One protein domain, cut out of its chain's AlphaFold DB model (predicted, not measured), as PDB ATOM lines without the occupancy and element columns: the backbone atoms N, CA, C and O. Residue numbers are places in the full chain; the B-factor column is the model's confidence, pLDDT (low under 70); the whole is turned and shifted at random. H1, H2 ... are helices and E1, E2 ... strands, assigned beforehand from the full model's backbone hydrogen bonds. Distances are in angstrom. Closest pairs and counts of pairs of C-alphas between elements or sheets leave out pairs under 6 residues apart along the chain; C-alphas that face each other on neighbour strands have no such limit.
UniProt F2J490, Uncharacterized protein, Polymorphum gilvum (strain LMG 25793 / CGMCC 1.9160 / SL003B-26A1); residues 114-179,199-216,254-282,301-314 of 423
ATOM      1  N   LEU A 114      29.059 -21.216  46.358       47.78
ATOM      2  CA  LEU A 114      30.473 -21.537  46.098       47.78
ATOM      3  C   LEU A 114      30.929 -21.039  44.718       47.78
ATOM      4  O   LEU A 114      32.053 -20.563  44.583       47.78
ATOM      5  N   GLY A 115      30.046 -21.094  43.713       50.25
ATOM      6  CA  GLY A 115      30.330 -20.600  42.361       50.25
ATOM      7  C   GLY A 115      30.572 -19.091  42.337       50.25
ATOM      8  O   GLY A 115      31.647 -18.648  41.945       50.25
ATOM      9  N   ALA A 116      29.630 -18.306  42.872       55.47
ATOM     10  CA  ALA A 116      29.749 -16.846  42.914       55.47
ATOM     11  C   ALA A 116      30.947 -16.358  43.759       55.47
ATOM     12  O   ALA A 116      31.532 -15.312  43.481       55.47
ATOM     13  N   ARG A 117      31.344 -17.116  44.793       56.94
ATOM     14  CA  ARG A 117      32.485 -16.771  45.655       56.94
ATOM     15  C   ARG A 117      33.832 -17.084  45.010       56.94
ATOM     16  O   ARG A 117      34.739 -16.258  45.094       56.94
ATOM     17  N   ALA A 118      33.953 -18.235  44.352       60.19
ATOM     18  CA  ALA A 118      35.157 -18.611  43.616       60.19
ATOM     19  C   ALA A 118      35.393 -17.706  42.389       60.19
ATOM     20  O   ALA A 118      36.523 -17.565  41.923       60.19
ATOM     21  N   GLU A 119      34.354 -17.041  41.878       62.28
ATOM     22  CA  GLU A 119      34.478 -16.067  40.790       62.28
ATOM     23  C   GLU A 119      35.136 -14.746  41.219       62.28
ATOM     24  O   GLU A 119      35.782 -14.100  40.393       62.28
ATOM     25  N   SER A 120      35.055 -14.365  42.499       67.56
ATOM     26  CA  SER A 120      35.598 -13.103  43.023       67.56
ATOM     27  C   SER A 120      37.041 -13.233  43.544       67.56
ATOM     28  O   SER A 120      37.359 -14.213  44.224       67.56
ATOM     29  N   PRO A 121      37.927 -12.235  43.324       70.31
ATOM     30  CA  PRO A 121      39.279 -12.239  43.898       70.31
ATOM     31  C   PRO A 121      39.284 -12.070  45.416       70.31
ATOM     32  O   PRO A 121      40.298 -12.339  46.060       70.31
ATOM     33  N   ALA A 122      38.145 -11.691  46.001       73.75
ATOM     34  CA  ALA A 122      37.987 -11.511  47.435       73.75
ATOM     35  C   ALA A 122      38.367 -12.762  48.242       73.75
ATOM     36  O   ALA A 122      38.893 -12.627  49.343       73.75
ATOM     37  N   ALA A 123      38.146 -13.968  47.706       74.50
ATOM     38  CA  ALA A 123      38.523 -15.208  48.384       74.50
ATOM     39  C   ALA A 123      40.046 -15.343  48.547       74.50
ATOM     40  O   ALA A 123      40.529 -15.655  49.634       74.50
ATOM     41  N   ALA A 124      40.805 -15.048  47.488       79.75
ATOM     42  CA  ALA A 124      42.261 -15.074  47.535       79.75
ATOM     43  C   ALA A 124      42.801 -13.965  48.453       79.75
ATOM     44  O   ALA A 124      43.644 -14.236  49.304       79.75
ATOM     45  N   VAL A 125      42.268 -12.743  48.354       83.19
ATOM     46  CA  VAL A 125      42.650 -11.630  49.244       83.19
ATOM     47  C   VAL A 125      42.389 -11.977  50.715       83.19
ATOM     48  O   VAL A 125      43.267 -11.780  51.554       83.19
ATOM     49  N   ALA A 126      41.219 -12.545  51.032       85.25
ATOM     50  CA  ALA A 126      40.876 -12.968  52.388       85.25
ATOM     51  C   ALA A 126      41.862 -14.011  52.927       85.25
ATOM     52  O   ALA A 126      42.385 -13.833  54.025       85.25
ATOM     53  N   LEU A 127      42.193 -15.029  52.124       88.19
ATOM     54  CA  LEU A 127      43.170 -16.051  52.491       88.19
ATOM     55  C   LEU A 127      44.540 -15.444  52.819       88.19
ATOM     56  O   LEU A 127      45.105 -15.719  53.875       88.19
ATOM     57  N   PHE A 128      45.088 -14.614  51.929       87.62
ATOM     58  CA  PHE A 128      46.407 -14.017  52.148       87.62
ATOM     59  C   PHE A 128      46.427 -13.047  53.334       87.62
ATOM     60  O   PHE A 128      47.445 -12.959  54.026       87.62
ATOM     61  N   SER A 129      45.313 -12.363  53.602       86.94
ATOM     62  CA  SER A 129      45.140 -11.538  54.800       86.94
ATOM     63  C   SER A 129      45.186 -12.394  56.071       86.94
ATOM     64  O   SER A 129      46.048 -12.179  56.925       86.94
ATOM     65  N   SER A 130      44.377 -13.459  56.139       87.12
ATOM     66  CA  SER A 130      44.362 -14.410  57.260       87.12
ATOM     67  C   SER A 130      45.736 -15.048  57.502       87.12
ATOM     68  O   SER A 130      46.188 -15.151  58.643       87.12
ATOM     69  N   LEU A 131      46.441 -15.450  56.438       89.19
ATOM     70  CA  LEU A 131      47.796 -16.005  56.540       89.19
ATOM     71  C   LEU A 131      48.804 -14.970  57.061       89.19
ATOM     72  O   LEU A 131      49.648 -15.308  57.891       89.19
ATOM     73  N   SER A 132      48.714 -13.719  56.598       87.00
ATOM     74  CA  SER A 132      49.587 -12.628  57.053       87.00
ATOM     75  C   SER A 132      49.383 -12.335  58.537       87.00
ATOM     76  O   SER A 132      50.359 -12.205  59.275       87.00
ATOM     77  N   ASP A 133      48.130 -12.304  58.996       85.69
ATOM     78  CA  ASP A 133      47.805 -12.112  60.408       85.69
ATOM     79  C   ASP A 133      48.313 -13.264  61.277       85.69
ATOM     80  O   ASP A 133      48.913 -13.011  62.319       85.69
ATOM     81  N   ILE A 134      48.176 -14.515  60.828       86.38
ATOM     82  CA  ILE A 134      48.704 -15.691  61.538       86.38
ATOM     83  C   ILE A 134      50.227 -15.613  61.703       86.38
ATOM     84  O   ILE A 134      50.754 -15.877  62.788       86.38
ATOM     85  N   VAL A 135      50.951 -15.261  60.637       85.94
ATOM     86  CA  VAL A 135      52.418 -15.177  60.674       85.94
ATOM     87  C   VAL A 135      52.878 -13.993  61.524       85.94
ATOM     88  O   VAL A 135      53.817 -14.142  62.304       85.94
ATOM     89  N   ARG A 136      52.200 -12.842  61.426       84.69
ATOM     90  CA  ARG A 136      52.536 -11.621  62.172       84.69
ATOM     91  C   ARG A 136      52.208 -11.720  63.659       84.69
ATOM     92  O   ARG A 136      53.023 -11.312  64.479       84.69
ATOM     93  N   ALA A 137      51.028 -12.234  64.006       81.31
ATOM     94  CA  ALA A 137      50.610 -12.394  65.397       81.31
ATOM     95  C   ALA A 137      51.485 -13.415  66.132       81.31
ATOM     96  O   ALA A 137      51.633 -13.335  67.349       81.31
ATOM     97  N   GLY A 138      52.065 -14.375  65.398       75.94
ATOM     98  CA  GLY A 138      52.918 -15.411  65.974       75.94
ATOM     99  C   GLY A 138      52.189 -16.264  67.014       75.94
ATOM    100  O   GLY A 138      52.846 -16.822  67.892       75.94
ATOM    101  N   ASP A 139      50.856 -16.341  66.922       74.19
ATOM    102  CA  ASP A 139      49.991 -16.903  67.956       74.19
ATOM    103  C   ASP A 139      50.415 -18.351  68.281       74.19
ATOM    104  O   ASP A 139      50.405 -19.208  67.384       74.19
ATOM    105  N   PRO A 140      50.813 -18.650  69.535       73.19
ATOM    106  CA  PRO A 140      51.212 -19.996  69.929       73.19
ATOM    107  C   PRO A 140      50.068 -21.012  69.814       73.19
ATOM    108  O   PRO A 140      50.345 -22.211  69.760       73.19
ATOM    109  N   ALA A 141      48.810 -20.563  69.750       77.31
ATOM    110  CA  ALA A 141      47.653 -21.425  69.537       77.31
ATOM    111  C   ALA A 141      47.599 -22.005  68.114       77.31
ATOM    112  O   ALA A 141      47.002 -23.064  67.905       77.31
ATOM    113  N   VAL A 142      48.256 -21.368  67.134       84.19
ATOM    114  CA  VAL A 142      48.351 -21.894  65.769       84.19
ATOM    115  C   VAL A 142      49.550 -22.850  65.657       84.19
ATOM    116  O   VAL A 142      50.700 -22.435  65.873       84.19
ATOM    117  N   PRO A 143      49.333 -24.121  65.258       87.50
ATOM    118  CA  PRO A 143      50.408 -25.100  65.147       87.50
ATOM    119  C   PRO A 143      51.556 -24.622  64.254       87.50
ATOM    120  O   PRO A 143      51.340 -24.077  63.169       87.50
ATOM    121  N   ALA A 144      52.799 -24.870  64.683       87.12
ATOM    122  CA  ALA A 144      53.998 -24.458  63.949       87.12
ATOM    123  C   ALA A 144      54.019 -24.907  62.469       87.12
ATOM    124  O   ALA A 144      54.414 -24.097  61.631       87.12
ATOM    125  N   PRO A 145      53.531 -26.114  62.100       88.31
ATOM    126  CA  PRO A 145      53.429 -26.512  60.695       88.31
ATOM    127  C   PRO A 145      52.508 -25.610  59.853       88.31
ATOM    128  O   PRO A 145      52.838 -25.315  58.706       88.31
ATOM    129  N   VAL A 146      51.394 -25.122  60.420       88.94
ATOM    130  CA  VAL A 146      50.493 -24.168  59.742       88.94
ATOM    131  C   VAL A 146      51.230 -22.854  59.496       88.94
ATOM    132  O   VAL A 146      51.211 -22.344  58.382       88.94
ATOM    133  N   ARG A 147      51.927 -22.326  60.512       90.06
ATOM    134  CA  ARG A 147      52.688 -21.071  60.400       90.06
ATOM    135  C   ARG A 147      53.830 -21.176  59.386       90.06
ATOM    136  O   ARG A 147      54.048 -20.245  58.617       90.06
ATOM    137  N   ALA A 148      54.523 -22.313  59.340       89.31
ATOM    138  CA  ALA A 148      55.582 -22.562  58.365       89.31
ATOM    139  C   ALA A 148      55.048 -22.627  56.922       89.31
ATOM    140  O   ALA A 148      55.660 -22.055  56.020       89.31
ATOM    141  N   LEU A 149      53.904 -23.285  56.689       89.00
ATOM    142  CA  LEU A 149      53.246 -23.288  55.375       89.00
ATOM    143  C   LEU A 149      52.700 -21.907  55.005       89.00
ATOM    144  O   LEU A 149      52.850 -21.486  53.861       89.00
ATOM    145  N   ALA A 150      52.130 -21.176  55.966       89.19
ATOM    146  CA  ALA A 150      51.676 -19.805  55.762       89.19
ATOM    147  C   ALA A 150      52.828 -18.903  55.299       89.19
ATOM    148  O   ALA A 150      52.686 -18.193  54.307       89.19
ATOM    149  N   GLY A 151      53.997 -18.993  55.943       89.00
ATOM    150  CA  GLY A 151      55.201 -18.272  55.521       89.00
ATOM    151  C   GLY A 151      55.657 -18.633  54.103       89.00
ATOM    152  O   GLY A 151      55.991 -17.741  53.327       89.00
ATOM    153  N   GLN A 152      55.607 -19.916  53.730       89.06
ATOM    154  CA  GLN A 152      55.937 -20.360  52.369       89.06
ATOM    155  C   GLN A 152      54.958 -19.806  51.325       89.06
ATOM    156  O   GLN A 152      55.394 -19.279  50.307       89.06
ATOM    157  N   ILE A 153      53.648 -19.858  51.596       89.12
ATOM    158  CA  ILE A 153      52.612 -19.310  50.706       89.12
ATOM    159  C   ILE A 153      52.783 -17.794  50.543       89.12
ATOM    160  O   ILE A 153      52.720 -17.276  49.429       89.12
ATOM    161  N   LEU A 154      53.055 -17.074  51.635       87.00
ATOM    162  CA  LEU A 154      53.311 -15.631  51.601       87.00
ATOM    163  C   LEU A 154      54.611 -15.274  50.867       87.00
ATOM    164  O   LEU A 154      54.713 -14.168  50.334       87.00
ATOM    165  N   GLY A 155      55.579 -16.193  50.816       85.88
ATOM    166  CA  GLY A 155      56.819 -16.052  50.054       85.88
ATOM    167  C   GLY A 155      56.646 -16.176  48.537       85.88
ATOM    168  O   GLY A 155      57.512 -15.720  47.800       85.88
ATOM    169  N   LEU A 156      55.529 -16.739  48.056       84.75
ATOM    170  CA  LEU A 156      55.227 -16.830  46.619       84.75
ATOM    171  C   LEU A 156      54.619 -15.546  46.034       84.75
ATOM    172  O   LEU A 156      54.386 -15.473  44.826       84.75
ATOM    173  N   ARG A 157      54.331 -14.543  46.870       85.94
ATOM    174  CA  ARG A 157      53.752 -13.270  46.426       85.94
ATOM    175  C   ARG A 157      54.766 -12.469  45.618       85.94
ATOM    176  O   ARG A 157      55.950 -12.423  45.944       85.94
ATOM    177  N   LEU A 158      54.278 -11.773  44.598       83.19
ATOM    178  CA  LEU A 158      55.078 -10.818  43.847       83.19
ATOM    179  C   LEU A 158      55.344  -9.587  44.725       83.19
ATOM    180  O   LEU A 158      54.419  -8.849  45.059       83.19
ATOM    181  N   ALA A 159      56.599  -9.375  45.117       81.62
ATOM    182  CA  ALA A 159      56.992  -8.200  45.890       81.62
ATOM    183  C   ALA A 159      56.954  -6.940  45.013       81.62
ATOM    184  O   ALA A 159      57.683  -6.858  44.019       81.62
ATOM    185  N   ALA A 160      56.122  -5.967  45.393       74.62
ATOM    186  CA  ALA A 160      55.984  -4.685  44.701       74.62
ATOM    187  C   ALA A 160      56.913  -3.586  45.261       74.62
ATOM    188  O   ALA A 160      56.876  -2.455  44.788       74.62
ATOM    189  N   ASP A 161      57.769  -3.907  46.238       65.62
ATOM    190  CA  ASP A 161      58.646  -2.944  46.935       65.62
ATOM    191  C   ASP A 161      59.892  -2.525  46.120       65.62
ATOM    192  O   ASP A 161      60.702  -1.709  46.554       65.62
ATOM    193  N   ALA A 162      60.073  -3.109  44.936       66.50
ATOM    194  CA  ALA A 162      61.182  -2.884  44.012       66.50
ATOM    195  C   ALA A 162      60.643  -2.923  42.571       66.50
ATOM    196  O   ALA A 162      59.570  -3.498  42.367       66.50
ATOM    197  N   PRO A 163      61.367  -2.401  41.555       74.00
ATOM    198  CA  PRO A 163      60.892  -2.450  40.175       74.00
ATOM    199  C   PRO A 163      60.472  -3.877  39.799       74.00
ATOM    200  O   PRO A 163      61.212  -4.855  40.009       74.00
ATOM    201  N   ILE A 164      59.233  -3.989  39.320       79.12
ATOM    202  CA  ILE A 164      58.641  -5.237  38.850       79.12
ATOM    203  C   ILE A 164      59.261  -5.512  37.482       79.12
ATOM    204  O   ILE A 164      58.952  -4.843  36.501       79.12
ATOM    205  N   THR A 165      60.184  -6.469  37.428       80.31
ATOM    206  CA  THR A 165      60.846  -6.877  36.186       80.31
ATOM    207  C   THR A 165      60.087  -8.019  35.516       80.31
ATOM    208  O   THR A 165      59.365  -8.774  36.174       80.31
ATOM    209  N   ALA A 166      60.296  -8.195  34.209       80.19
ATOM    210  CA  ALA A 166      59.691  -9.285  33.446       80.19
ATOM    211  C   ALA A 166      59.998 -10.671  34.048       80.19
ATOM    212  O   ALA A 166      59.109 -11.519  34.111       80.19
ATOM    213  N   ASP A 167      61.215 -10.895  34.557       80.88
ATOM    214  CA  ASP A 167      61.590 -12.169  35.185       80.88
ATOM    215  C   ASP A 167      60.836 -12.432  36.494       80.88
ATOM    216  O   ASP A 167      60.433 -13.566  36.747       80.88
ATOM    217  N   LYS A 168      60.566 -11.396  37.301       83.94
ATOM    218  CA  LYS A 168      59.742 -11.538  38.512       83.94
ATOM    219  C   LYS A 168      58.297 -11.884  38.166       83.94
ATOM    220  O   LYS A 168      57.703 -12.735  38.823       83.94
ATOM    221  N   VAL A 169      57.740 -11.254  37.128       84.12
ATOM    222  CA  VAL A 169      56.388 -11.572  36.647       84.12
ATOM    223  C   VAL A 169      56.343 -12.999  36.107       84.12
ATOM    224  O   VAL A 169      55.445 -13.748  36.476       84.12
ATOM    225  N   ARG A 170      57.335 -13.416  35.308       84.06
ATOM    226  CA  ARG A 170      57.442 -14.796  34.809       84.06
ATOM    227  C   ARG A 170      57.475 -15.802  35.962       84.06
ATOM    228  O   ARG A 170      56.666 -16.725  35.974       84.06
ATOM    229  N   ALA A 171      58.330 -15.583  36.959       82.50
ATOM    230  CA  ALA A 171      58.410 -16.447  38.134       82.50
ATOM    231  C   ALA A 171      57.087 -16.483  38.924       82.50
ATOM    232  O   ALA A 171      56.651 -17.548  39.353       82.50
ATOM    233  N   ALA A 172      56.403 -15.344  39.083       84.69
ATOM    234  CA  ALA A 172      55.098 -15.291  39.745       84.69
ATOM    235  C   ALA A 172      54.020 -16.076  38.975       84.69
ATOM    236  O   ALA A 172      53.218 -16.786  39.582       84.69
ATOM    237  N   VAL A 173      54.028 -16.001  37.641       83.50
ATOM    238  CA  VAL A 173      53.133 -16.766  36.757       83.50
ATOM    239  C   VAL A 173      53.394 -18.272  36.864       83.50
ATOM    240  O   VAL A 173      52.445 -19.056  36.938       83.50
ATOM    241  N   GLU A 174      54.658 -18.690  36.923       82.69
ATOM    242  CA  GLU A 174      55.043 -20.093  37.128       82.69
ATOM    243  C   GLU A 174      54.602 -20.601  38.511       82.69
ATOM    244  O   GLU A 174      53.982 -21.664  38.624       82.69
ATOM    245  N   ASN A 175      54.828 -19.800  39.555       82.94
ATOM    246  CA  ASN A 175      54.461 -20.122  40.936       82.94
ATOM    247  C   ASN A 175      52.944 -20.151  41.177       82.94
ATOM    248  O   ASN A 175      52.492 -20.839  42.093       82.94
ATOM    249  N   ALA A 176      52.140 -19.471  40.352       76.31
ATOM    250  CA  ALA A 176      50.678 -19.505  40.436       76.31
ATOM    251  C   ALA A 176      50.081 -20.903  40.151       76.31
ATOM    252  O   ALA A 176      48.922 -21.153  40.472       76.31
ATOM    253  N   GLY A 177      50.855 -21.841  39.579       69.69
ATOM    254  CA  GLY A 177      50.484 -23.262  39.475       69.69
ATOM    255  C   GLY A 177      49.479 -23.615  38.367       69.69
ATOM    256  O   GLY A 177      49.093 -24.780  38.227       69.69
ATOM    257  N   ASN A 178      49.070 -22.648  37.535       67.12
ATOM    258  CA  ASN A 178      48.102 -22.873  36.451       67.12
ATOM    259  C   ASN A 178      48.717 -23.541  35.205       67.12
ATOM    260  O   ASN A 178      48.009 -24.264  34.505       67.12
ATOM    261  N   PHE A 179      50.024 -23.372  34.971       62.97
ATOM    262  CA  PHE A 179      50.709 -23.755  33.723       62.97
ATOM    263  C   PHE A 179      51.434 -25.100  33.759       62.97
ATOM    264  O   PHE A 179      51.964 -25.541  32.740       62.97
ATOM    265  N   LYS A 199      49.397 -23.903  44.262       88.44
ATOM    266  CA  LYS A 199      48.410 -24.982  44.311       88.44
ATOM    267  C   LYS A 199      48.859 -26.129  45.219       88.44
ATOM    268  O   LYS A 199      48.073 -26.593  46.041       88.44
ATOM    269  N   THR A 200      50.099 -26.588  45.084       89.12
ATOM    270  CA  THR A 200      50.668 -27.665  45.903       89.12
ATOM    271  C   THR A 200      50.713 -27.260  47.373       89.12
ATOM    272  O   THR A 200      50.313 -28.041  48.240       89.12
ATOM    273  N   LEU A 201      51.125 -26.025  47.664       89.44
ATOM    274  CA  LEU A 201      51.142 -25.508  49.031       89.44
ATOM    275  C   LEU A 201      49.734 -25.389  49.625       89.44
ATOM    276  O   LEU A 201      49.541 -25.726  50.791       89.44
ATOM    277  N   LEU A 202      48.734 -24.987  48.837       89.75
ATOM    278  CA  LEU A 202      47.343 -24.920  49.290       89.75
ATOM    279  C   LEU A 202      46.729 -26.301  49.525       89.75
ATOM    280  O   LEU A 202      46.015 -26.482  50.506       89.75
ATOM    281  N   LEU A 203      47.040 -27.291  48.684       90.94
ATOM    282  CA  LEU A 203      46.647 -28.684  48.925       90.94
ATOM    283  C   LEU A 203      47.310 -29.247  50.193       90.94
ATOM    284  O   LEU A 203      46.674 -29.966  50.962       90.94
ATOM    285  N   SER A 204      48.571 -28.891  50.448       90.69
ATOM    286  CA  SER A 204      49.251 -29.247  51.696       90.69
ATOM    287  C   SER A 204      48.614 -28.558  52.905       90.69
ATOM    288  O   SER A 204      48.472 -29.183  53.956       90.69
ATOM    289  N   LEU A 205      48.226 -27.286  52.773       90.31
ATOM    290  CA  LEU A 205      47.570 -26.525  53.834       90.31
ATOM    291  C   LEU A 205      46.200 -27.122  54.173       90.31
ATOM    292  O   LEU A 205      45.926 -27.357  55.346       90.31
ATOM    293  N   THR A 206      45.361 -27.427  53.179       90.50
ATOM    294  CA  THR A 206      44.039 -28.035  53.415       90.50
ATOM    295  C   THR A 206      44.153 -29.423  54.039       90.50
ATOM    296  O   THR A 206      43.438 -29.721  54.996       90.50
ATOM    297  N   GLY A 207      45.094 -30.254  53.575       90.12
ATOM    298  CA  GLY A 207      45.371 -31.559  54.180       90.12
ATOM    299  C   GLY A 207      45.783 -31.449  55.650       90.12
ATOM    300  O   GLY A 207      45.279 -32.186  56.498       90.12
ATOM    301  N   LEU A 208      46.647 -30.482  55.968       92.06
ATOM    302  CA  LEU A 208      47.101 -30.226  57.331       92.06
ATOM    303  C   LEU A 208      45.966 -29.709  58.225       92.06
ATOM    304  O   LEU A 208      45.779 -30.222  59.327       92.06
ATOM    305  N   LEU A 209      45.175 -28.743  57.752       90.25
ATOM    306  CA  LEU A 209      44.030 -28.198  58.492       90.25
ATOM    307  C   LEU A 209      42.977 -29.273  58.773       90.25
ATOM    308  O   LEU A 209      42.476 -29.373  59.894       90.25
ATOM    309  N   ARG A 210      42.704 -30.146  57.799       89.06
ATOM    310  CA  ARG A 210      41.802 -31.286  57.980       89.06
ATOM    311  C   ARG A 210      42.344 -32.299  58.989       89.06
ATOM    312  O   ARG A 210      41.576 -32.818  59.792       89.06
ATOM    313  N   GLY A 211      43.657 -32.549  58.988       86.81
ATOM    314  CA  GLY A 211      44.323 -33.387  59.991       86.81
ATOM    315  C   GLY A 211      44.206 -32.842  61.421       86.81
ATOM    316  O   GLY A 211      44.186 -33.618  62.371       86.81
ATOM    317  N   LEU A 212      44.054 -31.523  61.570       87.06
ATOM    318  CA  LEU A 212      43.779 -30.847  62.844       87.06
ATOM    319  C   LEU A 212      42.282 -30.809  63.206       87.06
ATOM    320  O   LEU A 212      41.918 -30.230  64.226       87.06
ATOM    321  N   GLY A 213      41.412 -31.404  62.385       83.62
ATOM    322  CA  GLY A 213      39.965 -31.416  62.599       83.62
ATOM    323  C   GLY A 213      39.251 -30.125  62.187       83.62
ATOM    324  O   GLY A 213      38.093 -29.939  62.557       83.62
ATOM    325  N   ALA A 214      39.901 -29.235  61.427       85.00
ATOM    326  CA  ALA A 214      39.239 -28.052  60.889       85.00
ATOM    327  C   ALA A 214      38.187 -28.473  59.853       85.00
ATOM    328  O   ALA A 214      38.504 -29.101  58.841       85.00
ATOM    329  N   VAL A 215      36.932 -28.116  60.113       80.31
ATOM    330  CA  VAL A 215      35.836 -28.268  59.155       80.31
ATOM    331  C   VAL A 215      35.656 -26.919  58.462       80.31
ATOM    332  O   VAL A 215      35.498 -25.923  59.168       80.31
ATOM    333  N   PRO A 216      35.702 -26.844  57.122       75.75
ATOM    334  CA  PRO A 216      35.604 -25.575  56.411       75.75
ATOM    335  C   PRO A 216      34.259 -24.911  56.708       75.75
ATOM    336  O   PRO A 216      33.192 -25.476  56.456       75.75
ATOM    337  N   VAL A 254      37.968 -20.075  69.671       80.06
ATOM    338  CA  VAL A 254      38.438 -19.026  68.749       80.06
ATOM    339  C   VAL A 254      39.478 -19.583  67.777       80.06
ATOM    340  O   VAL A 254      39.368 -19.362  66.573       80.06
ATOM    341  N   THR A 255      40.438 -20.368  68.271       82.88
ATOM    342  CA  THR A 255      41.464 -21.007  67.431       82.88
ATOM    343  C   THR A 255      40.838 -22.004  66.455       82.88
ATOM    344  O   THR A 255      41.152 -21.986  65.267       82.88
ATOM    345  N   ALA A 256      39.900 -22.834  66.918       84.31
ATOM    346  CA  ALA A 256      39.160 -23.753  66.056       84.31
ATOM    347  C   ALA A 256      38.359 -23.005  64.975       84.31
ATOM    348  O   ALA A 256      38.380 -23.405  63.813       84.31
ATOM    349  N   GLY A 257      37.719 -21.885  65.330       85.75
ATOM    350  CA  GLY A 257      37.023 -21.010  64.384       85.75
ATOM    351  C   GLY A 257      37.955 -20.387  63.341       85.75
ATOM    352  O   GLY A 257      37.612 -20.351  62.161       85.75
ATOM    353  N   LEU A 258      39.155 -19.958  63.744       86.50
ATOM    354  CA  LEU A 258      40.182 -19.446  62.833       86.50
ATOM    355  C   LEU A 258      40.659 -20.525  61.850       86.50
ATOM    356  O   LEU A 258      40.715 -20.272  60.650       86.50
ATOM    357  N   LEU A 259      40.970 -21.731  62.336       88.50
ATOM    358  CA  LEU A 259      41.411 -22.845  61.488       88.50
ATOM    359  C   LEU A 259      40.313 -23.277  60.502       88.50
ATOM    360  O   LEU A 259      40.598 -23.533  59.335       88.50
ATOM    361  N   ALA A 260      39.061 -23.316  60.956       87.12
ATOM    362  CA  ALA A 260      37.893 -23.623  60.136       87.12
ATOM    363  C   ALA A 260      37.637 -22.566  59.049       87.12
ATOM    364  O   ALA A 260      37.327 -22.903  57.902       87.12
ATOM    365  N   ARG A 261      37.812 -21.283  59.385       88.44
ATOM    366  CA  ARG A 261      37.757 -20.183  58.417       88.44
ATOM    367  C   ARG A 261      38.882 -20.287  57.390       88.44
ATOM    368  O   ARG A 261      38.612 -20.198  56.195       88.44
ATOM    369  N   LEU A 262      40.112 -20.532  57.840       90.25
ATOM    370  CA  LEU A 262      41.271 -20.683  56.960       90.25
ATOM    371  C   LEU A 262      41.102 -21.866  55.997       90.25
ATOM    372  O   LEU A 262      41.461 -21.760  54.826       90.25
ATOM    373  N   ALA A 263      40.520 -22.972  56.469       88.44
ATOM    374  CA  ALA A 263      40.199 -24.121  55.628       88.44
ATOM    375  C   ALA A 263      39.209 -23.742  54.514       88.44
ATOM    376  O   ALA A 263      39.462 -24.056  53.354       88.44
ATOM    377  N   GLY A 264      38.142 -23.005  54.843       87.50
ATOM    378  CA  GLY A 264      37.187 -22.507  53.849       87.50
ATOM    379  C   GLY A 264      37.824 -21.554  52.831       87.50
ATOM    380  O   GLY A 264      37.638 -21.719  51.631       87.50
ATOM    381  N   GLU A 265      38.636 -20.596  53.288       89.56
ATOM    382  CA  GLU A 265      39.339 -19.648  52.408       89.56
ATOM    383  C   GLU A 265      40.344 -20.348  51.469       89.56
ATOM    384  O   GLU A 265      40.458 -19.981  50.297       89.56
ATOM    385  N   ALA A 266      41.040 -21.388  51.945       89.19
ATOM    386  CA  ALA A 266      41.949 -22.187  51.123       89.19
ATOM    387  C   ALA A 266      41.206 -23.029  50.068       89.19
ATOM    388  O   ALA A 266      41.667 -23.135  48.929       89.19
ATOM    389  N   GLU A 267      40.052 -23.602  50.420       88.12
ATOM    390  CA  GLU A 267      39.189 -24.324  49.477       88.12
ATOM    391  C   GLU A 267      38.614 -23.395  48.398       88.12
ATOM    392  O   GLU A 267      38.659 -23.739  47.216       88.12
ATOM    393  N   ASP A 268      38.160 -22.194  48.769       86.81
ATOM    394  CA  ASP A 268      37.665 -21.198  47.811       86.81
ATOM    395  C   ASP A 268      38.769 -20.746  46.838       86.81
ATOM    396  O   ASP A 268      38.537 -20.626  45.631       86.81
ATOM    397  N   ALA A 269      39.999 -20.546  47.330       87.88
ATOM    398  CA  ALA A 269      41.148 -20.220  46.484       87.88
ATOM    399  C   ALA A 269      41.485 -21.358  45.502       87.88
ATOM    400  O   ALA A 269      41.764 -21.106  44.325       87.88
ATOM    401  N   LEU A 270      41.420 -22.619  45.949       87.69
ATOM    402  CA  LEU A 270      41.602 -23.787  45.082       87.69
ATOM    403  C   LEU A 270      40.490 -23.906  44.028       87.69
ATOM    404  O   LEU A 270      40.788 -24.200  42.867       87.69
ATOM    405  N   ALA A 271      39.234 -23.643  44.398       87.56
ATOM    406  CA  ALA A 271      38.111 -23.612  43.464       87.56
ATOM    407  C   ALA A 271      38.310 -22.532  42.389       87.56
ATOM    408  O   ALA A 271      38.134 -22.796  41.199       87.56
ATOM    409  N   ARG A 272      38.781 -21.343  42.782       84.94
ATOM    410  CA  ARG A 272      39.111 -20.251  41.858       84.94
ATOM    411  C   ARG A 272      40.235 -20.611  40.886       84.94
ATOM    412  O   ARG A 272      40.121 -20.360  39.687       84.94
ATOM    413  N   MET A 273      41.290 -21.268  41.366       85.69
ATOM    414  CA  MET A 273      42.349 -21.809  40.504       85.69
ATOM    415  C   MET A 273      41.822 -22.857  39.518       85.69
ATOM    416  O   MET A 273      42.223 -22.862  38.354       85.69
ATOM    417  N   ALA A 274      40.902 -23.725  39.950       84.94
ATOM    418  CA  ALA A 274      40.260 -24.686  39.059       84.94
ATOM    419  C   ALA A 274      39.434 -23.985  37.967       84.94
ATOM    420  O   ALA A 274      39.549 -24.354  36.799       84.94
ATOM    421  N   LEU A 275      38.686 -22.929  38.310       83.00
ATOM    422  CA  LEU A 275      37.956 -22.104  37.338       83.00
ATOM    423  C   LEU A 275      38.898 -21.407  36.345       83.00
ATOM    424  O   LEU A 275      38.650 -21.444  35.143       83.00
ATOM    425  N   ASN A 276      40.010 -20.833  36.815       83.19
ATOM    426  CA  ASN A 276      41.021 -20.216  35.944       83.19
ATOM    427  C   ASN A 276      41.636 -21.240  34.975       83.19
ATOM    428  O   ASN A 276      41.848 -20.944  33.797       83.19
ATOM    429  N   ARG A 277      41.875 -22.469  35.446       82.88
ATOM    430  CA  ARG A 277      42.353 -23.567  34.599       82.88
ATOM    431  C   ARG A 277      41.310 -23.983  33.562       82.88
ATOM    432  O   ARG A 277      41.696 -24.194  32.422       82.88
ATOM    433  N   LEU A 278      40.030 -24.075  33.924       79.12
ATOM    434  CA  LEU A 278      38.953 -24.380  32.972       79.12
ATOM    435  C   LEU A 278      38.788 -23.277  31.918       79.12
ATOM    436  O   LEU A 278      38.540 -23.580  30.756       79.12
ATOM    437  N   ALA A 279      38.970 -22.010  32.301       74.19
ATOM    438  CA  ALA A 279      38.977 -20.894  31.357       74.19
ATOM    439  C   ALA A 279      40.175 -20.955  30.393       74.19
ATOM    440  O   ALA A 279      40.032 -20.613  29.226       74.19
ATOM    441  N   THR A 280      41.332 -21.422  30.876       72.06
ATOM    442  CA  THR A 280      42.575 -21.506  30.090       72.06
ATOM    443  C   THR A 280      42.637 -22.747  29.191       72.06
ATOM    444  O   THR A 280      43.120 -22.701  28.064       72.06
ATOM    445  N   GLY A 281      42.158 -23.885  29.690       62.50
ATOM    446  CA  GLY A 281      42.082 -25.148  28.971       62.50
ATOM    447  C   GLY A 281      40.720 -25.287  28.317       62.50
ATOM    448  O   GLY A 281      39.859 -25.982  28.844       62.50
ATOM    449  N   GLY A 282      40.509 -24.620  27.181       53.53
ATOM    450  CA  GLY A 282      39.330 -24.848  26.348       53.53
ATOM    451  C   GLY A 282      39.316 -26.290  25.834       53.53
ATOM    452  O   GLY A 282      39.834 -26.567  24.750       53.53
ATOM    453  N   ALA A 301      43.848 -17.278  31.827       85.31
ATOM    454  CA  ALA A 301      43.411 -16.565  33.025       85.31
ATOM    455  C   ALA A 301      44.241 -16.985  34.242       85.31
ATOM    456  O   ALA A 301      44.439 -18.176  34.503       85.31
ATOM    457  N   LEU A 302      44.710 -16.012  35.018       86.56
ATOM    458  CA  LEU A 302      45.440 -16.280  36.248       86.56
ATOM    459  C   LEU A 302      45.286 -15.156  37.275       86.56
ATOM    460  O   LEU A 302      44.998 -14.015  36.932       86.56
ATOM    461  N   ASP A 303      45.513 -15.505  38.537       88.12
ATOM    462  CA  ASP A 303      45.484 -14.571  39.655       88.12
ATOM    463  C   ASP A 303      46.886 -14.517  40.269       88.12
ATOM    464  O   ASP A 303      47.436 -15.555  40.645       88.12
ATOM    465  N   LEU A 304      47.471 -13.322  40.349       88.69
ATOM    466  CA  LEU A 304      48.803 -13.096  40.906       88.69
ATOM    467  C   LEU A 304      48.691 -12.356  42.239       88.69
ATOM    468  O   LEU A 304      48.261 -11.201  42.252       88.69
ATOM    469  N   PRO A 305      49.076 -12.972  43.366       88.12
ATOM    470  CA  PRO A 305      49.094 -12.275  44.640       88.12
ATOM    471  C   PRO A 305      50.316 -11.348  44.719       88.12
ATOM    472  O   PRO A 305      51.435 -11.757  44.403       88.12
ATOM    473  N   LEU A 306      50.111 -10.109  45.166       87.56
ATOM    474  CA  LEU A 306      51.155  -9.098  45.333       87.56
ATOM    475  C   LEU A 306      51.285  -8.674  46.780       87.56
ATOM    476  O   LEU A 306      50.285  -8.433  47.452       87.56
ATOM    477  N   ALA A 307      52.524  -8.520  47.227       85.94
ATOM    478  CA  ALA A 307      52.833  -7.858  48.480       85.94
ATOM    479  C   ALA A 307      53.045  -6.359  48.214       85.94
ATOM    480  O   ALA A 307      53.947  -5.996  47.458       85.94
ATOM    481  N   LEU A 308      52.207  -5.513  48.822       79.69
ATOM    482  CA  LEU A 308      52.365  -4.058  48.860       79.69
ATOM    483  C   LEU A 308      52.582  -3.640  50.318       79.69
ATOM    484  O   LEU A 308      51.623  -3.427  51.066       79.69
ATOM    485  N   GLY A 309      53.842  -3.565  50.752       76.88
ATOM    486  CA  GLY A 309      54.168  -3.340  52.158       76.88
ATOM    487  C   GLY A 309      53.530  -4.400  53.068       76.88
ATOM    488  O   GLY A 309      53.880  -5.577  53.009       76.88
ATOM    489  N   ALA A 310      52.591  -3.982  53.923       69.19
ATOM    490  CA  ALA A 310      51.863  -4.882  54.822       69.19
ATOM    491  C   ALA A 310      50.579  -5.481  54.210       69.19
ATOM    492  O   ALA A 310      50.017  -6.413  54.785       69.19
ATOM    493  N   GLU A 311      50.103  -4.962  53.073       72.88
ATOM    494  CA  GLU A 311      48.864  -5.408  52.428       72.88
ATOM    495  C   GLU A 311      49.147  -6.487  51.370       72.88
ATOM    496  O   GLU A 311      50.200  -6.502  50.727       72.88
ATOM    497  N   THR A 312      48.194  -7.408  51.182       81.31
ATOM    498  CA  THR A 312      48.190  -8.307  50.021       81.31
ATOM    499  C   THR A 312      47.063  -7.937  49.081       81.31
ATOM    500  O   THR A 312      45.899  -7.974  49.472       81.31
ATOM    501  N   ALA A 313      47.415  -7.668  47.829       85.38
ATOM    502  CA  ALA A 313      46.457  -7.485  46.752       85.38
ATOM    503  C   ALA A 313      46.521  -8.666  45.778       85.38
ATOM    504  O   ALA A 313      47.473  -9.449  45.787       85.38
ATOM    505  N   VAL A 314      45.507  -8.815  44.931       87.12
ATOM    506  CA  VAL A 314      45.486  -9.838  43.880       87.12
ATOM    507  C   VAL A 314      45.283  -9.137  42.546       87.12
ATOM    508  O   VAL A 314      44.274  -8.460  42.360       87.12
TER     509      VAL A 314
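AT A GLANCE: This is residues 114 to 179, 199 to 216, 254 to 282 and 301 to 314 of the 423 residues of an uncharacterized protein of Polymorphum gilvum (strain LMG 25793 / CGMCC 1.9160 / SL003B-26A1) (UniProt F2J490). Four helices, H6, H5, H3 and H2, touch in a closed ring, in which the long H6 and H5 lie side by side. A small two-strand hairpin, E1 and E2, packs on H2 and H6 with H4 on E1, and short H1 packs on H6. The printed part has 127 residues, mostly helix, in the order H1 to H6, then E1 and E2, antiparallel. It is compact, with a radius of gyration of the C-alphas of 14.5 A and spans of 40 by 35 by 21 A.

IN THESE COORDINATES: H1, residues 114 to 119, begins at C-alpha (30.473, -21.537, 46.098). H2 is residues 122 to 137, 22.0 A long; H3 144 to 155, 16.5 A; H4 166 to 175; H5 199 to 211, 18.3 A; H6 254 to 280, 39.0 A. E1, 301 to 308, is 22.1 A long; E2, 311 to 314, ends at C-alpha (45.486, -9.838, 43.880).

HOW THE PARTS SIT: H6, the hub, touches H1 (C-alphas 118 and 272 closest, 4.6 A), H2 (127 and 265, 5.3 A; steep tilt of 40 degrees, opposite ways) and H5 (206 and 263, 5.9 A; 32 degrees, only just shallow). H3 touches H5 (153 and 201, 6.6 A) and H2 (131 and 150, 5.5 A). H4 touches no helix; its closest C-alpha to E1 is 172, 6.8 A from 304. In the hairpin, N 306 and O 313 are 2.8 A apart, within hydrogen-bond range. In all six helices every O i to N i+4 pair is within range.

THE WHOLE: Cuts after residues 179, 216 and 282 leave C-alpha gaps of 10.9, 14.3 and 11.4 A. Of the links printed whole, none is long. Residues 162 to 167, of which 166 and 167 belong to H4, stand free. Mean pLDDT of the printed part is 81.8, with residues 114 to 120 among those under 70.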